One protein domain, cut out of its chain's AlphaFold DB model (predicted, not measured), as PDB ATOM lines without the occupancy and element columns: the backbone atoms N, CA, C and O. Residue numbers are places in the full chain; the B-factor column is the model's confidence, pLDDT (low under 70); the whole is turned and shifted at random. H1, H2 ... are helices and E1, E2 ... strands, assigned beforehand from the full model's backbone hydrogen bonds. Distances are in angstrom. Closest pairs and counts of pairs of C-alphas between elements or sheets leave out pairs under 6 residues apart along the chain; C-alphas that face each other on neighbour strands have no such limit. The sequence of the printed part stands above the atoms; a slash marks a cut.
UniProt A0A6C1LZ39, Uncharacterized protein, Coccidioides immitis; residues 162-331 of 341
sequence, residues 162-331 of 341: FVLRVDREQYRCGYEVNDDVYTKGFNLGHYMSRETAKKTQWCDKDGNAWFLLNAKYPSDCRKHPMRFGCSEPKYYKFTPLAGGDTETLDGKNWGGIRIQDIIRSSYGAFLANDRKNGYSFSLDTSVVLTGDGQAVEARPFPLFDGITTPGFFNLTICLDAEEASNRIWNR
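AT A GLANCE: This is residues 162 to 331 of the 341 residues of an uncharacterized protein of Coccidioides immitis (UniProt A0A6C1LZ39). With little regular structure, a mixed sheet, E2 E3 E1 E6, makes the core, H4 crossing one face and H5 running along the other. Hairpin E4 and E5 packs on H4; H2 and H3 lie far out. Five named helices and six named strands, class mixed, hold 63 of the 170 printed residues. The whole is compact, radius of gyration of the C-alphas 17.5 A, spanning 61 by 32 by 30 A.

HOW THE PARTS SIT: E1, residues 162-166, is parallel to E6, 316-318, and antiparallel to E3, 209-215, with N 164 and O 211 2.9 A apart. E2, 201-203, forms a hairpin with E3. H4, 259-272, and H5, 321-330, are on opposite faces, heights 9.1 A and 9.0 A. H1, 194-200, only just stands at the sheet's level, height 3.8 A. In H1, H4 and H5 every O i to N i+4 pair is within hydrogen-bond range.

IN THESE COORDINATES: H2 is 220-223, H3 225-228, E4 287-289, E5 295-297. C-alpha 162 is at (-22.539, -48.754, -26.028), C-alpha 330 at (-21.029, -64.892, -23.494).

THE WHOLE: The printed part has no cut; 40 residues, among them 281-306, are under pLDDT 70.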
ATOM      1  N   PHE A 162     -21.652 -48.856 -27.184       97.44
ATOM      2  CA  PHE A 162     -22.539 -48.754 -26.028       97.44
ATOM      3  C   PHE A 162     -22.035 -47.660 -25.080       97.44
ATOM      4  O   PHE A 162     -20.883 -47.223 -25.167       97.44
ATOM      5  N   VAL A 163     -22.904 -47.204 -24.183       98.12
ATOM      6  CA  VAL A 163     -22.564 -46.229 -23.144       98.12
ATOM      7  C   VAL A 163     -22.547 -46.935 -21.798       98.12
ATOM      8  O   VAL A 163     -23.533 -47.555 -21.415       98.12
ATOM      9  N   LEU A 164     -21.449 -46.815 -21.058       98.00
ATOM     10  CA  LEU A 164     -21.366 -47.261 -19.669       98.00
ATOM     11  C   LEU A 164     -21.464 -46.050 -18.741       98.00
ATOM     12  O   LEU A 164     -20.649 -45.133 -18.842       98.00
ATOM     13  N   ARG A 165     -22.425 -46.070 -17.819       96.44
ATOM     14  CA  ARG A 165     -22.496 -45.136 -16.692       96.44
ATOM     15  C   ARG A 165     -21.948 -45.830 -15.453       96.44
ATOM     16  O   ARG A 165     -22.343 -46.950 -15.156       96.44
ATOM     17  N   VAL A 166     -21.069 -45.153 -14.728       95.00
ATOM     18  CA  VAL A 166     -20.536 -45.618 -13.448       95.00
ATOM     19  C   VAL A 166     -20.764 -44.531 -12.416       95.00
ATOM     20  O   VAL A 166     -20.322 -43.391 -12.594       95.00
ATOM     21  N   ASP A 167     -21.470 -44.886 -11.350       93.50
ATOM     22  CA  ASP A 167     -21.759 -43.964 -10.261       93.50
ATOM     23  C   ASP A 167     -20.472 -43.542  -9.546       93.50
ATOM     24  O   ASP A 167     -19.536 -44.329  -9.359       93.50
ATOM     25  N   ARG A 168     -20.427 -42.277  -9.123       93.38
ATOM     26  CA  ARG A 168     -19.252 -41.684  -8.462       93.38
ATOM     27  C   ARG A 168     -18.819 -42.442  -7.204       93.38
ATOM     28  O   ARG A 168     -17.647 -42.385  -6.840       93.38
ATOM     29  N   GLU A 169     -19.757 -43.115  -6.533       91.00
ATOM     30  CA  GLU A 169     -19.512 -43.933  -5.345       91.00
ATOM     31  C   GLU A 169     -18.679 -45.179  -5.675       91.00
ATOM     32  O   GLU A 169     -17.892 -45.625  -4.843       91.00
ATOM     33  N   GLN A 170     -18.822 -45.720  -6.888       89.50
ATOM     34  CA  GLN A 170     -18.031 -46.852  -7.377       89.50
ATOM     35  C   GLN A 170     -16.718 -46.384  -8.002       89.50
ATOM     36  O   GLN A 170     -15.667 -46.987  -7.791       89.50
ATOM     37  N   TYR A 171     -16.773 -45.306  -8.783       91.06
ATOM     38  CA  TYR A 171     -15.603 -44.724  -9.416       91.06
ATOM     39  C   TYR A 171     -15.835 -43.245  -9.721       91.06
ATOM     40  O   TYR A 171     -16.708 -42.859 -10.499       91.06
ATOM     41  N   ARG A 172     -14.997 -42.402  -9.119       90.19
ATOM     42  CA  ARG A 172     -15.057 -40.956  -9.302       90.19
ATOM     43  C   ARG A 172     -14.472 -40.567 -10.655       90.19
ATOM     44  O   ARG A 172     -13.338 -40.918 -10.976       90.19
ATOM     45  N   CYS A 173     -15.223 -39.789 -11.428       92.06
ATOM     46  CA  CYS A 173     -14.769 -39.359 -12.743       92.06
ATOM     47  C   CYS A 173     -13.438 -38.584 -12.686       92.06
ATOM     48  O   CYS A 173     -13.180 -37.833 -11.741       92.06
ATOM     49  N   GLY A 174     -12.577 -38.794 -13.686       85.62
ATOM     50  CA  GLY A 174     -11.231 -38.215 -13.757       85.62
ATOM     51  C   GLY A 174     -10.166 -38.926 -12.912       85.62
ATOM     52  O   GLY A 174      -8.995 -38.558 -12.997       85.62
ATOM     53  N   TYR A 175     -10.527 -39.938 -12.115       87.50
ATOM     54  CA  TYR A 175      -9.541 -40.740 -11.386       87.50
ATOM     55  C   TYR A 175      -8.853 -41.738 -12.313       87.50
ATOM     56  O   TYR A 175      -9.425 -42.231 -13.281       87.50
ATOM     57  N   GLU A 176      -7.605 -42.071 -12.021       86.69
ATOM     58  CA  GLU A 176      -6.874 -43.026 -12.841       86.69
ATOM     59  C   GLU A 176      -7.417 -44.449 -12.640       86.69
ATOM     60  O   GLU A 176      -7.618 -44.902 -11.513       86.69
ATOM     61  N   VAL A 177      -7.657 -45.169 -13.740       87.69
ATOM     62  CA  VAL A 177      -8.030 -46.586 -13.668       87.69
ATOM     63  C   VAL A 177      -6.801 -47.414 -13.295       87.69
ATOM     64  O   VAL A 177      -5.755 -47.341 -13.955       87.69
ATOM     65  N   ASN A 178      -6.951 -48.210 -12.235       81.69
ATOM     66  CA  ASN A 178      -5.939 -49.133 -11.745       81.69
ATOM     67  C   ASN A 178      -6.137 -50.516 -12.380       81.69
ATOM     68  O   ASN A 178      -7.210 -51.100 -12.276       81.69
ATOM     69  N   ASP A 179      -5.111 -51.050 -13.032       71.50
ATOM     70  CA  ASP A 179      -5.137 -52.349 -13.703       71.50
ATOM     71  C   ASP A 179      -4.863 -53.542 -12.770       71.50
ATOM     72  O   ASP A 179      -4.834 -54.684 -13.248       71.50
ATOM     73  N   ASP A 180      -4.712 -53.273 -11.469       70.25
ATOM     74  CA  ASP A 180      -4.469 -54.251 -10.412       70.25
ATOM     75  C   ASP A 180      -5.609 -55.272 -10.260       70.25
ATOM     76  O   ASP A 180      -6.763 -54.940  -9.985       70.25
ATOM     77  N   VAL A 181      -5.243 -56.545 -10.390       62.84
ATOM     78  CA  VAL A 181      -6.139 -57.708 -10.324       62.84
ATOM     79  C   VAL A 181      -6.445 -58.117  -8.873       62.84
ATOM     80  O   VAL A 181      -7.322 -58.944  -8.634       62.84
ATOM     81  N   TYR A 182      -5.729 -57.564  -7.887       65.69
ATOM     82  CA  TYR A 182      -5.873 -57.919  -6.470       65.69
ATOM     83  C   TYR A 182      -6.814 -56.993  -5.691       65.69
ATOM     84  O   TYR A 182      -7.110 -57.256  -4.520       65.69
ATOM     85  N   THR A 183      -7.307 -55.922  -6.319       70.50
ATOM     86  CA  THR A 183      -8.245 -54.997  -5.678       70.50
ATOM     87  C   THR A 183      -9.575 -55.708  -5.411       70.50
ATOM     88  O   THR A 183     -10.252 -56.165  -6.329       70.50
ATOM     89  N   LYS A 184      -9.958 -55.812  -4.131       66.62
ATOM     90  CA  LYS A 184     -11.267 -56.343  -3.728       66.62
ATOM     91  C   LYS A 184     -12.345 -55.284  -3.965       66.62
ATOM     92  O   LYS A 184     -12.224 -54.176  -3.450       66.62
ATOM     93  N   GLY A 185     -13.410 -55.650  -4.675       76.50
ATOM     94  CA  GLY A 185     -14.530 -54.762  -5.002       76.50
ATOM     95  C   GLY A 185     -14.560 -54.366  -6.479       76.50
ATOM     96  O   GLY A 185     -13.872 -54.962  -7.306       76.50
ATOM     97  N   PHE A 186     -15.389 -53.378  -6.811       84.38
ATOM     98  CA  PHE A 186     -15.510 -52.874  -8.178       84.38
ATOM     99  C   PHE A 186     -14.183 -52.259  -8.649       84.38
ATOM    100  O   PHE A 186     -13.668 -51.332  -8.027       84.38
ATOM    101  N   ASN A 187     -13.644 -52.761  -9.764       88.75
ATOM    102  CA  ASN A 187     -12.455 -52.205 -10.403       88.75
ATOM    103  C   ASN A 187     -12.636 -52.134 -11.928       88.75
ATOM    104  O   ASN A 187     -12.709 -53.158 -12.609       88.75
ATOM    105  N   LEU A 188     -12.628 -50.917 -12.483       90.38
ATOM    106  CA  LEU A 188     -12.707 -50.686 -13.930       90.38
ATOM    107  C   LEU A 188     -11.554 -51.318 -14.721       90.38
ATOM    108  O   LEU A 188     -11.743 -51.692 -15.881       90.38
ATOM    109  N   GLY A 189     -10.383 -51.498 -14.101       89.44
ATOM    110  CA  GLY A 189      -9.215 -52.118 -14.729       89.44
ATOM    111  C   GLY A 189      -9.359 -53.616 -15.003       89.44
ATOM    112  O   GLY A 189      -8.483 -54.214 -15.636       89.44
ATOM    113  N   HIS A 190     -10.458 -54.235 -14.559       88.75
ATOM    114  CA  HIS A 190     -10.853 -55.581 -14.975       88.75
ATOM    115  C   HIS A 190     -11.511 -55.598 -16.361       88.75
ATOM    116  O   HIS A 190     -11.512 -56.635 -17.027       88.75
ATOM    117  N   TYR A 191     -12.051 -54.465 -16.815       91.50
ATOM    118  CA  TYR A 191     -12.888 -54.405 -18.012       91.50
ATOM    119  C   TYR A 191     -12.261 -53.604 -19.154       91.50
ATOM    120  O   TYR A 191     -12.393 -54.006 -20.315       91.50
ATOM    121  N   MET A 192     -11.540 -52.527 -18.829       93.12
ATOM    122  CA  MET A 192     -10.873 -51.639 -19.786       93.12
ATOM    123  C   MET A 192      -9.452 -51.270 -19.352       93.12
ATOM    124  O   MET A 192      -9.109 -51.327 -18.171       93.12
ATOM    125  N   SER A 193      -8.622 -50.852 -20.310       92.44
ATOM    126  CA  SER A 193      -7.313 -50.277 -19.998       92.44
ATOM    127  C   SER A 193      -7.446 -48.848 -19.466       92.44
ATOM    128  O   SER A 193      -8.415 -48.143 -19.757       92.44
ATOM    129  N   ARG A 194      -6.413 -48.380 -18.759       92.44
ATOM    130  CA  ARG A 194      -6.292 -46.980 -18.335       92.44
ATOM    131  C   ARG A 194      -6.395 -45.995 -19.499       92.44
ATOM    132  O   ARG A 194      -7.063 -44.973 -19.386       92.44
ATOM    133  N   GLU A 195      -5.750 -46.310 -20.620       92.69
ATOM    134  CA  GLU A 195      -5.814 -45.481 -21.824       92.69
ATOM    135  C   GLU A 195      -7.234 -45.421 -22.396       92.69
ATOM    136  O   GLU A 195      -7.712 -44.337 -22.726       92.69
ATOM    137  N   THR A 196      -7.930 -46.563 -22.448       94.81
ATOM    138  CA  THR A 196      -9.326 -46.627 -22.903       94.81
ATOM    139  C   THR A 196     -10.205 -45.741 -22.035       94.81
ATOM    140  O   THR A 196     -10.925 -44.900 -22.565       94.81
ATOM    141  N   ALA A 197     -10.099 -45.878 -20.710       94.75
ATOM    142  CA  ALA A 197     -10.858 -45.066 -19.770       94.75
ATOM    143  C   ALA A 197     -10.611 -43.571 -19.999       94.75
ATOM    144  O   ALA A 197     -11.557 -42.811 -20.168       94.75
ATOM    145  N   LYS A 198      -9.342 -43.156 -20.098       93.75
ATOM    146  CA  LYS A 198      -8.969 -41.750 -20.303       93.75
ATOM    147  C   LYS A 198      -9.541 -41.165 -21.600       93.75
ATOM    148  O   LYS A 198      -9.996 -40.028 -21.594       93.75
ATOM    149  N   LYS A 199      -9.495 -41.922 -22.699       95.00
ATOM    150  CA  LYS A 199      -9.907 -41.453 -24.032       95.00
ATOM    151  C   LYS A 199     -11.415 -41.474 -24.262       95.00
ATOM    152  O   LYS A 199     -11.890 -40.821 -25.180       95.00
ATOM    153  N   THR A 200     -12.173 -42.231 -23.476       96.44
ATOM    154  CA  THR A 200     -13.609 -42.454 -23.730       96.44
ATOM    155  C   THR A 200     -14.517 -41.846 -22.667       96.44
ATOM    156  O   THR A 200     -15.738 -41.946 -22.783       96.44
ATOM    157  N   GLN A 201     -13.934 -41.216 -21.645       95.94
ATOM    158  CA  GLN A 201     -14.643 -40.705 -20.481       95.94
ATOM    159  C   GLN A 201     -15.194 -39.292 -20.678       95.94
ATOM    160  O   GLN A 201     -14.495 -38.375 -21.104       95.94
ATOM    161  N   TRP A 202     -16.424 -39.097 -20.218       95.38
ATOM    162  CA  TRP A 202     -17.033 -37.811 -19.925       95.38
ATOM    163  C   TRP A 202     -17.507 -37.782 -18.463       95.38
ATOM    164  O   TRP A 202     -18.005 -38.778 -17.942       95.38
ATOM    165  N   CYS A 203     -17.347 -36.639 -17.797       94.31
ATOM    166  CA  CYS A 203     -17.798 -36.436 -16.421       94.31
ATOM    167  C   CYS A 203     -19.071 -35.602 -16.402       94.31
ATOM    168  O   CYS A 203     -19.094 -34.503 -16.963       94.31
ATOM    169  N   ASP A 204     -20.100 -36.088 -15.711       92.56
ATOM    170  CA  ASP A 204     -21.249 -35.241 -15.413       92.56
ATOM    171  C   ASP A 204     -20.975 -34.315 -14.216       92.56
ATOM    172  O   ASP A 204     -19.959 -34.408 -13.521       92.56
ATOM    173  N   LYS A 205     -21.903 -33.383 -13.991       90.69
ATOM    174  CA  LYS A 205     -21.842 -32.400 -12.902       90.69
ATOM    175  C   LYS A 205     -21.863 -33.032 -11.502       90.69
ATOM    176  O   LYS A 205     -21.407 -32.401 -10.554       90.69
ATOM    177  N   ASP A 206     -22.395 -34.246 -11.375       90.25
ATOM    178  CA  ASP A 206     -22.574 -34.937 -10.098       90.25
ATOM    179  C   ASP A 206     -21.337 -35.777  -9.738       90.25
ATOM    180  O   ASP A 206     -21.184 -36.210  -8.591       90.25
ATOM    181  N   GLY A 207     -20.413 -35.925 -10.694       92.44
ATOM    182  CA  GLY A 207     -19.143 -36.627 -10.564       92.44
ATOM    183  C   GLY A 207     -19.181 -38.069 -11.066       92.44
ATOM    184  O   GLY A 207     -18.187 -38.779 -10.879       92.44
ATOM    185  N   ASN A 208     -20.285 -38.500 -11.688       94.75
ATOM    186  CA  ASN A 208     -20.377 -39.829 -12.287       94.75
ATOM    187  C   ASN A 208     -19.537 -39.879 -13.561       94.75
ATOM    188  O   ASN A 208     -19.381 -38.883 -14.281       94.75
ATOM    189  N   ALA A 209     -18.997 -41.060 -13.839       95.94
ATOM    190  CA  ALA A 209     -18.219 -41.309 -15.035       95.94
ATOM    191  C   ALA A 209     -19.095 -41.937 -16.116       95.94
ATOM    192  O   ALA A 209     -19.788 -42.926 -15.884       95.94
ATOM    193  N   TRP A 210     -19.015 -41.382 -17.316       97.56
ATOM    194  CA  TRP A 210     -19.687 -41.890 -18.499       97.56
ATOM    195  C   TRP A 210     -18.647 -42.278 -19.529       97.56
ATOM    196  O   TRP A 210     -17.731 -41.505 -19.782       97.56
ATOM    197  N   PHE A 211     -18.791 -43.445 -20.141       97.75
ATOM    198  CA  PHE A 211     -17.845 -43.932 -21.134       97.75
ATOM    199  C   PHE A 211     -18.560 -44.287 -22.429       97.75
ATOM    200  O   PHE A 211     -19.550 -45.019 -22.408       97.75
ATOM    201  N   LEU A 212     -18.034 -43.804 -23.553       97.94
ATOM    202  CA  LEU A 212     -18.442 -44.229 -24.890       97.94
ATOM    203  C   LEU A 212     -17.515 -45.356 -25.361       97.94
ATOM    204  O   LEU A 212     -16.348 -45.123 -25.666       97.94
ATOM    205  N   LEU A 213     -18.019 -46.586 -25.396       97.81
ATOM    206  CA  LEU A 213     -17.183 -47.780 -25.521       97.81
ATOM    207  C   LEU A 213     -17.600 -48.655 -26.698       97.81
ATOM    208  O   LEU A 213     -18.746 -48.664 -27.137       97.81
ATOM    209  N   ASN A 214     -16.641 -49.442 -27.169       96.81
ATOM    210  CA  ASN A 214     -16.835 -50.548 -28.088       96.81
ATOM    211  C   ASN A 214     -16.784 -51.869 -27.316       96.81
ATOM    212  O   ASN A 214     -15.854 -52.110 -26.537       96.81
ATOM    213  N   ALA A 215     -17.748 -52.750 -27.564       95.69
ATOM    214  CA  ALA A 215     -17.734 -54.099 -27.024       95.69
ATOM    215  C   ALA A 215     -16.892 -55.038 -27.896       95.69
ATOM    216  O   ALA A 215     -17.281 -55.418 -29.005       95.69
ATOM    217  N   LYS A 216     -15.754 -55.480 -27.360       92.38
ATOM    218  CA  LYS A 216     -14.868 -56.456 -27.996       92.38
ATOM    219  C   LYS A 216     -15.240 -57.862 -27.541       92.38
ATOM    220  O   LYS A 216     -15.176 -58.160 -26.355       92.38
ATOM    221  N   TYR A 217     -15.599 -58.729 -28.487       89.94
ATOM    222  CA  TYR A 217     -16.031 -60.105 -28.209       89.94
ATOM    223  C   TYR A 217     -14.831 -61.055 -28.293       89.94
ATOM    224  O   TYR A 217     -13.957 -60.854 -29.147       89.94
ATOM    225  N   PRO A 218     -14.719 -62.056 -27.401       84.44
ATOM    226  CA  PRO A 218     -13.539 -62.909 -27.366       84.44
ATOM    227  C   PRO A 218     -13.524 -63.823 -28.589       84.44
ATOM    228  O   PRO A 218     -14.574 -64.306 -29.016       84.44
ATOM    229  N   SER A 219     -12.336 -64.103 -29.129       79.25
ATOM    230  CA  SER A 219     -12.142 -65.143 -30.143       79.25
ATOM    231  C   SER A 219     -12.464 -66.531 -29.569       79.25
ATOM    232  O   SER A 219     -12.473 -66.723 -28.350       79.25
ATOM    233  N   ASP A 220     -12.713 -67.522 -30.431       72.75
ATOM    234  CA  ASP A 220     -12.940 -68.907 -29.976       72.75
ATOM    235  C   ASP A 220     -11.724 -69.463 -29.214       72.75
ATOM    236  O   ASP A 220     -11.893 -70.185 -28.228       72.75
ATOM    237  N   CYS A 221     -10.512 -69.038 -29.599       67.00
ATOM    238  CA  CYS A 221      -9.251 -69.335 -28.905       67.00
ATOM    239  C   CYS A 221      -9.346 -68.970 -27.416       67.00
ATOM    240  O   CYS A 221      -9.040 -69.774 -26.538       67.00
ATOM    241  N   ARG A 222      -9.850 -67.765 -27.118       71.62
ATOM    242  CA  ARG A 222      -9.900 -67.223 -25.757       71.62
ATOM    243  C   ARG A 222     -11.004 -67.838 -24.892       71.62
ATOM    244  O   ARG A 222     -10.838 -67.895 -23.677       71.62
ATOM    245  N   LYS A 223     -12.098 -68.336 -25.482       68.38
ATOM    246  CA  LYS A 223     -13.149 -69.058 -24.735       68.38
ATOM    247  C   LYS A 223     -12.701 -70.466 -24.325       68.38
ATOM    248  O   LYS A 223     -13.112 -70.965 -23.280       68.38
ATOM    249  N   HIS A 224     -11.833 -71.090 -25.123       70.56
ATOM    250  CA  HIS A 224     -11.312 -72.438 -24.882       70.56
ATOM    251  C   HIS A 224      -9.772 -72.465 -24.907       70.56
ATOM    252  O   HIS A 224      -9.185 -73.169 -25.732       70.56
ATOM    253  N   PRO A 225      -9.097 -71.747 -23.988       60.56
ATOM    254  CA  PRO A 225      -7.651 -71.516 -24.058       60.56
ATOM    255  C   PRO A 225      -6.838 -72.818 -23.990       60.56
ATOM    256  O   PRO A 225      -5.834 -72.961 -24.682       60.56
ATOM    257  N   MET A 226      -7.324 -73.812 -23.235       60.69
ATOM    258  CA  MET A 226      -6.692 -75.134 -23.120       60.69
ATOM    259  C   MET A 226      -6.740 -75.953 -24.418       60.69
ATOM    260  O   MET A 226      -5.956 -76.884 -24.578       60.69
ATOM    261  N   ARG A 227      -7.651 -75.633 -25.346       59.69
ATOM    262  CA  ARG A 227      -7.826 -76.373 -26.604       59.69
ATOM    263  C   ARG A 227      -6.945 -75.832 -27.735       59.69
ATOM    264  O   ARG A 227      -6.721 -76.547 -28.705       59.69
ATOM    265  N   PHE A 228      -6.459 -74.596 -27.614       61.12
ATOM    266  CA  PHE A 228      -5.858 -73.862 -28.732       61.12
ATOM    267  C   PHE A 228      -4.457 -73.288 -28.461       61.12
ATOM    268  O   PHE A 228      -3.902 -72.647 -29.344       61.12
ATOM    269  N   GLY A 229      -3.855 -73.525 -27.287       55.62
ATOM    270  CA  GLY A 229      -2.463 -73.122 -27.023       55.62
ATOM    271  C   GLY A 229      -2.215 -71.613 -27.150       55.62
ATOM    272  O   GLY A 229      -1.137 -71.199 -27.565       55.62
ATOM    273  N   CYS A 230      -3.219 -70.788 -26.843       57.66
ATOM    274  CA  CYS A 230      -3.160 -69.343 -27.063       57.66
ATOM    275  C   CYS A 230      -2.264 -68.674 -26.002       57.66
ATOM    276  O   CYS A 230      -2.571 -68.737 -24.809       57.66
ATOM    277  N   SER A 231      -1.207 -67.972 -26.418       55.00
ATOM    278  CA  SER A 231      -0.545 -66.944 -25.608       55.00
ATOM    279  C   SER A 231      -0.989 -65.575 -26.120       55.00
ATOM    280  O   SER A 231      -0.659 -65.169 -27.229       55.00
ATOM    281  N   GLU A 232      -1.800 -64.860 -25.341       57.88
ATOM    282  CA  GLU A 232      -2.317 -63.554 -25.754       57.88
ATOM    283  C   GLU A 232      -2.157 -62.504 -24.647       57.88
ATOM    284  O   GLU A 232      -2.251 -62.842 -23.463       57.88
ATOM    285  N   PRO A 233      -1.952 -61.222 -25.014       67.56
ATOM    286  CA  PRO A 233      -1.903 -60.111 -24.062       67.56
ATOM    287  C   PRO A 233      -3.219 -59.970 -23.282       67.56
ATOM    288  O   PRO A 233      -4.250 -60.527 -23.674       67.56
ATOM    289  N   LYS A 234      -3.199 -59.192 -22.186       75.75
ATOM    290  CA  LYS A 234      -4.382 -58.924 -21.346       75.75
ATOM    291  C   LYS A 234      -5.570 -58.488 -22.212       75.75
ATOM    292  O   LYS A 234      -5.454 -57.616 -23.073       75.75
ATOM    293  N   TYR A 235      -6.709 -59.134 -21.987       83.75
ATOM    294  CA  TYR A 235      -7.931 -58.884 -22.737       83.75
ATOM    295  C   TYR A 235      -8.794 -57.848 -22.052       83.75
ATOM    296  O   TYR A 235      -9.179 -58.043 -20.902       83.75
ATOM    297  N   TYR A 236      -9.178 -56.823 -22.794       89.88
ATOM    298  CA  TYR A 236     -10.189 -55.878 -22.358       89.88
ATOM    299  C   TYR A 236     -11.430 -56.045 -23.229       89.88
ATOM    300  O   TYR A 236     -11.342 -56.030 -24.459       89.88
ATOM    301  N   LYS A 237     -12.567 -56.264 -22.567       92.50
ATOM    302  CA  LYS A 237     -13.888 -56.412 -23.202       92.50
ATOM    303  C   LYS A 237     -14.417 -55.060 -23.661       92.50
ATOM    304  O   LYS A 237     -15.176 -54.986 -24.621       92.50
ATOM    305  N   PHE A 238     -13.997 -54.003 -22.975       96.00
ATOM    306  CA  PHE A 238     -14.326 -52.626 -23.289       96.00
ATOM    307  C   PHE A 238     -13.107 -51.975 -23.937       96.00
ATOM    308  O   PHE A 238     -12.033 -51.898 -23.334       96.00
ATOM    309  N   THR A 239     -13.269 -51.529 -25.175       95.19
ATOM    310  CA  THR A 239     -12.220 -50.860 -25.954       95.19
ATOM    311  C   THR A 239     -12.737 -49.539 -26.517       95.19
ATOM    312  O   THR A 239     -13.947 -49.320 -26.511       95.19
ATOM    313  N   PRO A 240     -11.873 -48.654 -27.035       95.12
ATOM    314  CA  PRO A 240     -12.336 -47.474 -27.755       95.12
ATOM    315  C   PRO A 240     -13.117 -47.861 -29.018       95.12
ATOM    316  O   PRO A 240     -12.844 -48.896 -29.634       95.12
ATOM    317  N   LEU A 241     -14.079 -47.021 -29.402       94.56
ATOM    318  CA  LEU A 241     -14.642 -47.020 -30.753       94.56
ATOM    319  C   LEU A 241     -13.663 -46.339 -31.707       94.56
ATOM    320  O   LEU A 241     -12.970 -45.403 -31.310       94.56
ATOM    321  N   ALA A 242     -13.646 -46.756 -32.973       92.50
ATOM    322  CA  ALA A 242     -12.907 -46.036 -34.009       92.50
ATOM    323  C   ALA A 242     -13.368 -44.565 -34.061       92.50
ATOM    324  O   ALA A 242     -14.549 -44.297 -34.296       92.50
ATOM    325  N   GLY A 243     -12.465 -43.630 -33.749       92.19
ATOM    326  CA  GLY A 243     -12.744 -42.192 -33.680       92.19
ATOM    327  C   GLY A 243     -13.735 -41.767 -32.589       92.19
ATOM    328  O   GLY A 243     -14.085 -40.595 -32.501       92.19
ATOM    329  N   GLY A 244     -14.223 -42.692 -31.758       94.38
ATOM    330  CA  GLY A 244     -15.195 -42.424 -30.696       94.38
ATOM    331  C   GLY A 244     -14.522 -42.055 -29.378       94.38
ATOM    332  O   GLY A 244     -14.827 -42.651 -28.348       94.38
ATOM    333  N   ASP A 245     -13.588 -41.110 -29.423       95.50
ATOM    334  CA  ASP A 245     -12.781 -40.680 -28.283       95.50
ATOM    335  C   ASP A 245     -12.771 -39.152 -28.119       95.50
ATOM    336  O   ASP A 245     -13.195 -38.401 -28.999       95.50
ATOM    337  N   THR A 246     -12.301 -38.687 -26.963       94.69
ATOM    338  CA  THR A 246     -12.249 -37.269 -26.581       94.69
ATOM    339  C   THR A 246     -11.277 -36.431 -27.409       94.69
ATOM    340  O   THR A 246     -11.343 -35.208 -27.345       94.69
ATOM    341  N   GLU A 247     -10.340 -37.056 -28.127       94.75
ATOM    342  CA  GLU A 247      -9.354 -36.355 -28.960       94.75
ATOM    343  C   GLU A 247      -9.913 -36.106 -30.367       94.75
ATOM    344  O   GLU A 247      -9.703 -35.041 -30.946       94.75
ATOM    345  N   THR A 248     -10.671 -37.067 -30.893       94.56
ATOM    346  CA  THR A 248     -11.309 -37.014 -32.210       94.56
ATOM    347  C   THR A 248     -12.632 -36.247 -32.169       94.56
ATOM    348  O   THR A 248     -12.898 -35.413 -33.036       94.56
ATOM    349  N   LEU A 249     -13.460 -36.516 -31.157       95.12
ATOM    350  CA  LEU A 249     -14.735 -35.844 -30.899       95.12
ATOM    351  C   LEU A 249     -14.535 -34.789 -29.803       95.12
ATOM    352  O   LEU A 249     -15.068 -34.891 -28.695       95.12
ATOM    353  N   ASP A 250     -13.719 -33.782 -30.117       92.38
ATOM    354  CA  ASP A 250     -13.312 -32.703 -29.207       92.38
ATOM    355  C   ASP A 250     -14.133 -31.409 -29.374       92.38
ATOM    356  O   ASP A 250     -13.922 -30.426 -28.659       92.38
ATOM    357  N   GLY A 251     -15.079 -31.395 -30.316       91.00
ATOM    358  CA  GLY A 251     -15.888 -30.223 -30.636       91.00
ATOM    359  C   GLY A 251     -15.308 -29.299 -31.712       91.00
ATOM    360  O   GLY A 251     -15.938 -28.290 -32.022       91.00
ATOM    361  N   LYS A 252     -14.158 -29.624 -32.319       89.31
ATOM    362  CA  LYS A 252     -13.561 -28.825 -33.409       89.31
ATOM    363  C   LYS A 252     -13.780 -29.432 -34.790       89.31
ATOM    364  O   LYS A 252     -14.001 -28.700 -35.750       89.31
ATOM    365  N   ASN A 253     -13.729 -30.759 -34.891       85.44
ATOM    366  CA  ASN A 253     -13.898 -31.500 -36.145       85.44
ATOM    367  C   ASN A 253     -15.265 -32.190 -36.212       85.44
ATOM    368  O   ASN A 253     -15.988 -32.250 -35.220       85.44
ATOM    369  N   TRP A 254     -15.628 -32.713 -37.390       85.31
ATOM    370  CA  TRP A 254     -16.813 -33.571 -37.569       85.31
ATOM    371  C   TRP A 254     -18.124 -32.898 -37.146       85.31
ATOM    372  O   TRP A 254     -18.931 -33.458 -36.413       85.31
ATOM    373  N   GLY A 255     -18.306 -31.643 -37.560       78.88
ATOM    374  CA  GLY A 255     -19.438 -30.823 -37.126       78.88
ATOM    375  C   GLY A 255     -19.283 -30.290 -35.702       78.88
ATOM    376  O   GLY A 255     -20.183 -29.662 -35.180       78.88
ATOM    377  N   GLY A 256     -18.147 -30.485 -35.046       88.06
ATOM    378  CA  GLY A 256     -17.970 -30.086 -33.656       88.06
ATOM    379  C   GLY A 256     -18.766 -30.959 -32.687       88.06
ATOM    380  O   GLY A 256     -19.228 -30.479 -31.654       88.06
ATOM    381  N   ILE A 257     -18.936 -32.236 -33.034       91.12
ATOM    382  CA  ILE A 257     -19.531 -33.246 -32.159       91.12
ATOM    383  C   ILE A 257     -18.527 -33.615 -31.070       91.12
ATOM    384  O   ILE A 257     -17.332 -33.767 -31.334       91.12
ATOM    385  N   ARG A 258     -19.027 -33.801 -29.849       95.50
ATOM    386  CA  ARG A 258     -18.274 -34.342 -28.715       95.50
ATOM    387  C   ARG A 258     -18.855 -35.667 -28.251       95.50
ATOM    388  O   ARG A 258     -20.054 -35.904 -28.402       95.50
ATOM    389  N   ILE A 259     -18.050 -36.496 -27.580       95.44
ATOM    390  CA  ILE A 259     -18.545 -37.762 -26.999       95.44
ATOM    391  C   ILE A 259     -19.747 -37.544 -26.064       95.44
ATOM    392  O   ILE A 259     -20.683 -38.338 -26.047       95.44
ATOM    393  N   GLN A 260     -19.761 -36.423 -25.333       94.81
ATOM    394  CA  GLN A 260     -20.841 -36.082 -24.413       94.81
ATOM    395  C   GLN A 260     -22.162 -35.804 -25.133       94.81
ATOM    396  O   GLN A 260     -23.216 -36.021 -24.547       94.81
ATOM    397  N   ASP A 261     -22.126 -35.354 -26.389       93.88
ATOM    398  CA  ASP A 261     -23.341 -35.085 -27.155       93.88
ATOM    399  C   ASP A 261     -24.025 -36.421 -27.530       93.88
ATOM    400  O   ASP A 261     -25.237 -36.575 -27.369       93.88
ATOM    401  N   ILE A 262     -23.225 -37.440 -27.887       95.00
ATOM    402  CA  ILE A 262     -23.674 -38.824 -28.137       95.00
ATOM    403  C   ILE A 262     -24.243 -39.462 -26.865       95.00
ATOM    404  O   ILE A 262     -25.328 -40.053 -26.887       95.00
ATOM    405  N   ILE A 263     -23.513 -39.332 -25.751       95.62
ATOM    406  CA  ILE A 263     -23.913 -39.881 -24.451       95.62
ATOM    407  C   ILE A 263     -25.227 -39.248 -23.988       95.62
ATOM    408  O   ILE A 263     -26.153 -39.972 -23.631       95.62
ATOM    409  N   ARG A 264     -25.340 -37.915 -24.036       92.56
ATOM    410  CA  ARG A 264     -26.547 -37.190 -23.610       92.56
ATOM    411  C   ARG A 264     -27.762 -37.562 -24.441       92.56
ATOM    412  O   ARG A 264     -28.800 -37.856 -23.862       92.56
ATOM    413  N   SER A 265     -27.631 -37.621 -25.765       88.06
ATOM    414  CA  SER A 265     -28.734 -38.053 -26.626       88.06
ATOM    415  C   SER A 265     -29.192 -39.478 -26.307       88.06
ATOM    416  O   SER A 265     -30.392 -39.733 -26.205       88.06
ATOM    417  N   SER A 266     -28.247 -40.409 -26.140       91.56
ATOM    418  CA  SER A 266     -28.566 -41.819 -25.879       91.56
ATOM    419  C   SER A 266     -29.189 -41.999 -24.493       91.56
ATOM    420  O   SER A 266     -30.197 -42.683 -24.340       91.56
ATOM    421  N   TYR A 267     -28.645 -41.325 -23.478       92.75
ATOM    422  CA  TYR A 267     -29.196 -41.368 -22.126       92.75
ATOM    423  C   TYR A 267     -30.545 -40.652 -22.026       92.75
ATOM    424  O   TYR A 267     -31.435 -41.102 -21.314       92.75
ATOM    425  N   GLY A 268     -30.743 -39.578 -22.790       87.62
ATOM    426  CA  GLY A 268     -32.042 -38.929 -22.920       87.62
ATOM    427  C   GLY A 268     -33.094 -39.846 -23.510       87.62
ATOM    428  O   GLY A 268     -34.206 -39.888 -22.997       87.62
ATOM    429  N   ALA A 269     -32.726 -40.628 -24.526       83.81
ATOM    430  CA  ALA A 269     -33.583 -41.663 -25.094       83.81
ATOM    431  C   ALA A 269     -33.968 -42.707 -24.035       83.81
ATOM    432  O   ALA A 269     -35.139 -43.030 -23.868       83.81
ATOM    433  N   PHE A 270     -32.979 -43.181 -23.277       88.38
ATOM    434  CA  PHE A 270     -33.173 -44.132 -22.187       88.38
ATOM    435  C   PHE A 270     -34.130 -43.596 -21.115       88.38
ATOM    436  O   PHE A 270     -35.063 -44.289 -20.721       88.38
ATOM    437  N   LEU A 271     -33.949 -42.345 -20.680       88.25
ATOM    438  CA  LEU A 271     -34.842 -41.695 -19.719       88.25
ATOM    439  C   LEU A 271     -36.255 -41.490 -20.274       88.25
ATOM    440  O   LEU A 271     -37.219 -41.712 -19.547       88.25
ATOM    441  N   ALA A 272     -36.378 -41.097 -21.544       82.44
ATOM    442  CA  ALA A 272     -37.663 -40.925 -22.220       82.44
ATOM    443  C   ALA A 272     -38.410 -42.253 -22.435       82.44
ATOM    444  O   ALA A 272     -39.623 -42.249 -22.612       82.44
ATOM    445  N   ASN A 273     -37.696 -43.378 -22.401       86.75
ATOM    446  CA  ASN A 273     -38.235 -44.726 -22.546       86.75
ATOM    447  C   ASN A 273     -38.402 -45.436 -21.194       86.75
ATOM    448  O   ASN A 273     -38.096 -46.621 -21.083       86.75
ATOM    449  N   ASP A 274     -38.785 -44.711 -20.140       88.75
ATOM    450  CA  ASP A 274     -38.963 -45.256 -18.786       88.75
ATOM    451  C   ASP A 274     -37.733 -46.007 -18.249       88.75
ATOM    452  O   ASP A 274     -37.853 -47.024 -17.565       88.75
ATOM    453  N   ARG A 275     -36.531 -45.496 -18.555       90.38
ATOM    454  CA  ARG A 275     -35.244 -46.124 -18.204       90.38
ATOM    455  C   ARG A 275     -35.074 -47.501 -18.846       90.38
ATOM    456  O   ARG A 275     -34.563 -48.428 -18.219       90.38
ATOM    457  N   LYS A 276     -35.479 -47.622 -20.111       90.94
ATOM    458  CA  LYS A 276     -35.299 -48.833 -20.914       90.94
ATOM    459  C   LYS A 276     -34.506 -48.555 -22.178       90.94
ATOM    460  O   LYS A 276     -34.691 -47.542 -22.855       90.94
ATOM    461  N   ASN A 277     -33.633 -49.484 -22.536       90.62
ATOM    462  CA  ASN A 277     -32.945 -49.456 -23.819       90.62
ATOM    463  C   ASN A 277     -33.918 -49.728 -24.977       90.62
ATOM    464  O   ASN A 277     -34.982 -50.315 -24.788       90.62
ATOM    465  N   GLY A 278     -33.548 -49.301 -26.189       83.06
ATOM    466  CA  GLY A 278     -34.355 -49.536 -27.392       83.06
ATOM    467  C   GLY A 278     -35.430 -48.481 -27.658       83.06
ATOM    468  O   GLY A 278     -36.438 -48.791 -28.290       83.06
ATOM    469  N   TYR A 279     -35.222 -47.237 -27.208       77.31
ATOM    470  CA  TYR A 279     -36.116 -46.122 -27.526       77.31
ATOM    471  C   TYR A 279     -36.342 -46.019 -29.039       77.31
ATOM    472  O   TYR A 279     -35.393 -46.055 -29.823       77.31
ATOM    473  N   SER A 280     -37.595 -45.875 -29.465       70.69
ATOM    474  CA  SER A 280     -37.920 -45.627 -30.866       70.69
ATOM    475  C   SER A 280     -38.139 -44.134 -31.054       70.69
ATOM    476  O   SER A 280     -39.134 -43.584 -30.586       70.69
ATOM    477  N   PHE A 281     -37.190 -43.465 -31.711       62.88
ATOM    478  CA  PHE A 281     -37.328 -42.046 -32.015       62.88
ATOM    479  C   PHE A 281     -38.499 -41.838 -32.980       62.88
ATOM    480  O   PHE A 281     -38.427 -42.236 -34.144       62.88
ATOM    481  N   SER A 282     -39.562 -41.192 -32.499       50.75
ATOM    482  CA  SER A 282     -40.620 -40.666 -33.353       50.75
ATOM    483  C   SER A 282     -40.371 -39.186 -33.625       50.75
ATOM    484  O   SER A 282     -40.090 -38.410 -32.710       50.75
ATOM    485  N   LEU A 283     -40.527 -38.780 -34.888       46.72
ATOM    486  CA  LEU A 283     -40.525 -37.367 -35.288       46.72
ATOM    487  C   LEU A 283     -41.697 -36.582 -34.668       46.72
ATOM    488  O   LEU A 283     -41.694 -35.354 -34.714       46.72
ATOM    489  N   ASP A 284     -42.654 -37.282 -34.058       38.09
ATOM    490  CA  ASP A 284     -43.851 -36.706 -33.447       38.09
ATOM    491  C   ASP A 284     -43.677 -36.421 -31.942       38.09
ATOM    492  O   ASP A 284     -44.548 -35.807 -31.329       38.09
ATOM    493  N   THR A 285     -42.564 -36.848 -31.330       39.34
ATOM    494  CA  THR A 285     -42.309 -36.711 -29.885       39.34
ATOM    495  C   THR A 285     -41.093 -35.829 -29.609       39.34
ATOM    496  O   THR A 285     -39.963 -36.180 -29.946       39.34
ATOM    497  N   SER A 286     -41.314 -34.684 -28.963       41.28
ATOM    498  CA  SER A 286     -40.287 -33.722 -28.555       41.28
ATOM    499  C   SER A 286     -40.021 -33.829 -27.050       41.28
ATOM    500  O   SER A 286     -40.515 -33.032 -26.261       41.28
ATOM    501  N   VAL A 287     -39.234 -34.814 -26.624       41.88
ATOM    502  CA  VAL A 287     -38.652 -34.825 -25.267       41.88
ATOM    503  C   VAL A 287     -37.255 -34.222 -25.363       41.88
ATOM    504  O   VAL A 287     -36.525 -34.553 -26.292       41.88
ATOM    505  N   VAL A 288     -36.873 -33.326 -24.449       43.75
ATOM    506  CA  VAL A 288     -35.521 -32.736 -24.380       43.75
ATOM    507  C   VAL A 288     -34.957 -32.936 -22.977       43.75
ATOM    508  O   VAL A 288     -35.694 -32.850 -21.997       43.75
ATOM    509  N   LEU A 289     -33.651 -33.196 -22.871       39.69
ATOM    510  CA  LEU A 289     -32.960 -33.177 -21.585       39.69
ATOM    511  C   LEU A 289     -32.467 -31.765 -21.269       39.69
ATOM    512  O   LEU A 289     -31.760 -31.156 -22.068       39.69
ATOM    513  N   THR A 290     -32.768 -31.250 -20.082       41.97
ATOM    514  CA  THR A 290     -32.098 -30.048 -19.574       41.97
ATOM    515  C   THR A 290     -30.642 -30.354 -19.203       41.97
ATOM    516  O   THR A 290     -30.245 -31.508 -19.036       41.97
ATOM    517  N   GLY A 291     -29.800 -29.318 -19.074       36.00
ATOM    518  CA  GLY A 291     -28.364 -29.461 -18.772       36.00
ATOM    519  C   GLY A 291     -28.035 -30.176 -17.448       36.00
ATOM    520  O   GLY A 291     -26.872 -30.464 -17.173       36.00
ATOM    521  N   ASP A 292     -29.050 -30.472 -16.642       38.66
ATOM    522  CA  ASP A 292     -29.032 -31.241 -15.403       38.66
ATOM    523  C   ASP A 292     -29.501 -32.702 -15.549       38.66
ATOM    524  O   ASP A 292     -29.503 -33.416 -14.547       38.66
ATOM    525  N   GLY A 293     -29.854 -33.154 -16.755       39.38
ATOM    526  CA  GLY A 293     -30.252 -34.534 -17.043       39.38
ATOM    527  C   GLY A 293     -31.720 -34.860 -16.753       39.38
ATOM    528  O   GLY A 293     -32.068 -36.037 -16.737       39.38
ATOM    529  N   GLN A 294     -32.582 -33.862 -16.524       40.88
ATOM    530  CA  GLN A 294     -34.025 -34.086 -16.409       40.88
ATOM    531  C   GLN A 294     -34.708 -34.060 -17.779       40.88
ATOM    532  O   GLN A 294     -34.424 -33.196 -18.605       40.88
ATOM    533  N   ALA A 295     -35.615 -35.012 -18.020       45.44
ATOM    534  CA  ALA A 295     -36.464 -35.020 -19.205       45.44
ATOM    535  C   ALA A 295     -37.585 -33.992 -19.037       45.44
ATOM    536  O   ALA A 295     -38.374 -34.067 -18.096       45.44
ATOM    537  N   VAL A 296     -37.645 -33.034 -19.955       43.59
ATOM    538  CA  VAL A 296     -38.693 -32.020 -20.018       43.59
ATOM    539  C   VAL A 296     -39.436 -32.188 -21.337       43.59
ATOM    540  O   VAL A 296     -38.824 -32.381 -22.391       43.59
ATOM    541  N   GLU A 297     -40.763 -32.115 -21.282       40.38
ATOM    542  CA  GLU A 297     -41.608 -32.069 -22.471       40.38
ATOM    543  C   GLU A 297     -41.260 -30.791 -23.250       40.38
ATOM    544  O   GLU A 297     -41.433 -29.667 -22.765       40.38
ATOM    545  N   ALA A 298     -40.664 -30.944 -24.429       41.22
ATOM    546  CA  ALA A 298     -40.240 -29.822 -25.239       41.22
ATOM    547  C   ALA A 298     -41.357 -29.373 -26.178       41.22
ATOM    548  O   ALA A 298     -42.149 -30.152 -26.698       41.22
ATOM    549  N   ARG A 299     -41.362 -28.057 -26.381       39.47
ATOM    550  CA  ARG A 299     -42.195 -27.245 -27.277       39.47
ATOM    551  C   ARG A 299     -42.185 -27.792 -28.734       39.47
ATOM    552  O   ARG A 299     -41.376 -28.657 -29.039       39.47
ATOM    553  N   PRO A 300     -43.013 -27.265 -29.662       38.31
ATOM    554  CA  PRO A 300     -43.749 -28.017 -30.693       38.31
ATOM    555  C   PRO A 300     -42.940 -28.607 -31.870       38.31
ATOM    556  O   PRO A 300     -43.527 -28.840 -32.924       38.31
ATOM    557  N   PHE A 301     -41.624 -28.824 -31.758       41.09
ATOM    558  CA  PHE A 301     -40.810 -29.323 -32.870       41.09
ATOM    559  C   PHE A 301     -39.791 -30.402 -32.460       41.09
ATOM    560  O   PHE A 301     -39.088 -30.233 -31.459       41.09
ATOM    561  N   PRO A 302     -39.645 -31.474 -33.265       43.50
ATOM    562  CA  PRO A 302     -38.576 -32.452 -33.101       43.50
ATOM    563  C   PRO A 302     -37.201 -31.802 -33.320       43.50
ATOM    564  O   PRO A 302     -37.061 -30.872 -34.115       43.50
ATOM    565  N   LEU A 303     -36.178 -32.316 -32.631       52.72
ATOM    566  CA  LEU A 303     -34.775 -31.884 -32.738       52.72
ATOM    567  C   LEU A 303     -34.468 -30.453 -32.259       52.72
ATOM    568  O   LEU A 303     -33.480 -29.859 -32.692       52.72
ATOM    569  N   PHE A 304     -35.281 -29.885 -31.360       50.91
ATOM    570  CA  PHE A 304     -35.042 -28.540 -30.815       50.91
ATOM    571  C   PHE A 304     -33.664 -28.397 -30.147       50.91
ATOM    572  O   PHE A 304     -33.041 -27.345 -30.255       50.91
ATOM    573  N   ASP A 305     -33.173 -29.464 -29.512       55.97
ATOM    574  CA  ASP A 305     -31.844 -29.513 -28.889       55.97
ATOM    575  C   ASP A 305     -30.763 -30.033 -29.863       55.97
ATOM    576  O   ASP A 305     -29.685 -30.470 -29.479       55.97
ATOM    577  N   GLY A 306     -31.054 -30.046 -31.168       67.56
ATOM    578  CA  GLY A 306     -30.145 -30.547 -32.194       67.56
ATOM    579  C   GLY A 306     -29.781 -32.016 -31.974       67.56
ATOM    580  O   GLY A 306     -30.647 -32.858 -31.735       67.56
ATOM    581  N   ILE A 307     -28.487 -32.329 -32.058       73.19
ATOM    582  CA  ILE A 307     -27.969 -33.701 -31.955       73.19
ATOM    583  C   ILE A 307     -28.021 -34.291 -30.537       73.19
ATOM    584  O   ILE A 307     -27.821 -35.492 -30.388       73.19
ATOM    585  N   THR A 308     -28.267 -33.477 -29.501       81.31
ATOM    586  CA  THR A 308     -28.461 -33.957 -28.119       81.31
ATOM    587  C   THR A 308     -29.907 -34.325 -27.821       81.31
ATOM    588  O   THR A 308     -30.199 -34.827 -26.735       81.31
ATOM    589  N   THR A 309     -30.804 -34.137 -28.791       73.69
ATOM    590  CA  THR A 309     -32.198 -34.560 -28.676       73.69
ATOM    591  C   THR A 309     -32.269 -36.062 -28.378       73.69
ATOM    592  O   THR A 309     -31.694 -36.845 -29.137       73.69
ATOM    593  N   PRO A 310     -32.985 -36.478 -27.316       79.12
ATOM    594  CA  PRO A 310     -33.273 -37.872 -27.000       79.12
ATOM    595  C   PRO A 310     -33.552 -38.735 -28.230       79.12
ATOM    596  O   PRO A 310     -34.507 -38.500 -28.966       79.12
ATOM    597  N   GLY A 311     -32.707 -39.742 -28.446       72.81
ATOM    598  CA  GLY A 311     -32.864 -40.726 -29.517       72.81
ATOM    599  C   GLY A 311     -32.242 -40.347 -30.861       72.81
ATOM    600  O   GLY A 311     -32.264 -41.183 -31.764       72.81
ATOM    601  N   PHE A 312     -31.645 -39.156 -31.010       76.75
ATOM    602  CA  PHE A 312     -30.864 -38.819 -32.207       76.75
ATOM    603  C   PHE A 312     -29.680 -39.792 -32.372       76.75
ATOM    604  O   PHE A 312     -29.547 -40.485 -33.383       76.75
ATOM    605  N   PHE A 313     -28.866 -39.904 -31.324       85.81
ATOM    606  CA  PHE A 313     -28.082 -41.092 -31.007       85.81
ATOM    607  C   PHE A 313     -28.889 -41.989 -30.069       85.81
ATOM    608  O   PHE A 313     -29.474 -41.509 -29.096       85.81
ATOM    609  N   ASN A 314     -28.891 -43.288 -30.361       85.25
ATOM    610  CA  ASN A 314     -29.667 -44.287 -29.636       85.25
ATOM    611  C   ASN A 314     -28.794 -45.501 -29.293       85.25
ATOM    612  O   ASN A 314     -29.035 -46.618 -29.753       85.25
ATOM    613  N   LEU A 315     -27.702 -45.250 -28.570       93.00
ATOM    614  CA  LEU A 315     -26.837 -46.311 -28.057       93.00
ATOM    615  C   LEU A 315     -27.440 -46.917 -26.789       93.00
ATOM    616  O   LEU A 315     -28.106 -46.226 -26.019       93.00
ATOM    617  N   THR A 316     -27.171 -48.199 -26.551       95.19
ATOM    618  CA  THR A 316     -27.601 -48.871 -25.324       95.19
ATOM    619  C   THR A 316     -26.828 -48.347 -24.113       95.19
ATOM    620  O   THR A 316     -25.620 -48.109 -24.178       95.19
ATOM    621  N   ILE A 317     -27.542 -48.156 -23.006       97.00
ATOM    622  CA  ILE A 317     -27.027 -47.699 -21.720       97.00
ATOM    623  C   ILE A 317     -26.835 -48.905 -20.803       97.00
ATOM    624  O   ILE A 317     -27.783 -49.628 -20.498       97.00
ATOM    625  N   CYS A 318     -25.604 -49.095 -20.348       97.00
ATOM    626  CA  CYS A 318     -25.209 -50.061 -19.336       97.00
ATOM    627  C   CYS A 318     -25.011 -49.321 -18.009       97.00
ATOM    628  O   CYS A 318     -24.274 -48.332 -17.959       97.00
ATOM    629  N   LEU A 319     -25.650 -49.812 -16.945       95.81
ATOM    630  CA  LEU A 319     -25.496 -49.294 -15.579       95.81
ATOM    631  C   LEU A 319     -24.598 -50.187 -14.708       95.81
ATOM    632  O   LEU A 319     -24.112 -49.740 -13.675       95.81
ATOM    633  N   ASP A 320     -24.322 -51.414 -15.161       94.12
ATOM    634  CA  ASP A 320     -23.448 -52.375 -14.493       94.12
ATOM    635  C   ASP A 320     -22.335 -52.838 -15.453       94.12
ATOM    636  O   ASP A 320     -22.576 -53.422 -16.516       94.12
ATOM    637  N   ALA A 321     -21.083 -52.554 -15.082       94.38
ATOM    638  CA  ALA A 321     -19.915 -52.939 -15.867       94.38
ATOM    639  C   ALA A 321     -19.656 -54.454 -15.846       94.38
ATOM    640  O   ALA A 321     -19.160 -55.002 -16.831       94.38
ATOM    641  N   GLU A 322     -19.958 -55.134 -14.740       92.44
ATOM    642  CA  GLU A 322     -19.801 -56.580 -14.608       92.44
ATOM    643  C   GLU A 322     -20.812 -57.309 -15.492       92.44
ATOM    644  O   GLU A 322     -20.417 -58.187 -16.269       92.44
ATOM    645  N   GLU A 323     -22.082 -56.896 -15.447       94.44
ATOM    646  CA  GLU A 323     -23.137 -57.463 -16.292       94.44
ATOM    647  C   GLU A 323     -22.781 -57.309 -17.776       94.44
ATOM    648  O   GLU A 323     -22.710 -58.303 -18.506       94.44
ATOM    649  N   ALA A 324     -22.450 -56.088 -18.209       95.38
ATOM    650  CA  ALA A 324     -22.052 -55.811 -19.587       95.38
ATOM    651  C   ALA A 324     -20.843 -56.660 -20.015       95.38
ATOM    652  O   ALA A 324     -20.810 -57.250 -21.097       95.38
ATOM    653  N   SER A 325     -19.844 -56.778 -19.137       93.12
ATOM    654  CA  SER A 325     -18.669 -57.623 -19.352       93.12
ATOM    655  C   SER A 325     -19.037 -59.100 -19.538       93.12
ATOM    656  O   SER A 325     -18.481 -59.768 -20.418       93.12
ATOM    657  N   ASN A 326     -19.953 -59.622 -18.723       91.94
ATOM    658  CA  ASN A 326     -20.379 -61.018 -18.777       91.94
ATOM    659  C   ASN A 326     -21.161 -61.312 -20.061       91.94
ATOM    660  O   ASN A 326     -20.863 -62.298 -20.739       91.94
ATOM    661  N   ARG A 327     -22.067 -60.418 -20.469       93.88
ATOM    662  CA  ARG A 327     -22.820 -60.537 -21.729       93.88
ATOM    663  C   ARG A 327     -21.903 -60.540 -22.952       93.88
ATOM    664  O   ARG A 327     -22.020 -61.407 -23.821       93.88
ATOM    665  N   ILE A 328     -20.901 -59.654 -22.980       92.62
ATOM    666  CA  ILE A 328     -19.866 -59.638 -24.031       92.62
ATOM    667  C   ILE A 328     -19.077 -60.949 -24.052       92.62
ATOM    668  O   ILE A 328     -18.828 -61.518 -25.119       92.62
ATOM    669  N   TRP A 329     -18.681 -61.451 -22.881       89.62
ATOM    670  CA  TRP A 329     -17.953 -62.714 -22.769       89.62
ATOM    671  C   TRP A 329     -18.769 -63.902 -23.297       89.62
ATOM    672  O   TRP A 329     -18.235 -64.782 -23.976       89.62
ATOM    673  N   ASN A 330     -20.077 -63.880 -23.047       89.06
ATOM    674  CA  ASN A 330     -21.029 -64.892 -23.494       89.06
ATOM    675  C   ASN A 330     -21.456 -64.737 -24.960       89.06
ATOM    676  O   ASN A 330     -22.058 -65.658 -25.510       89.06
ATOM    677  N   ARG A 331     -21.061 -63.639 -25.617       87.94
ATOM    678  CA  ARG A 331     -21.436 -63.262 -26.987       87.94
ATOM    679  C   ARG A 331     -22.929 -63.002 -27.184       87.94
ATOM    680  O   ARG A 331     -23.459 -63.269 -28.264       87.94
TER     681      ARG A 331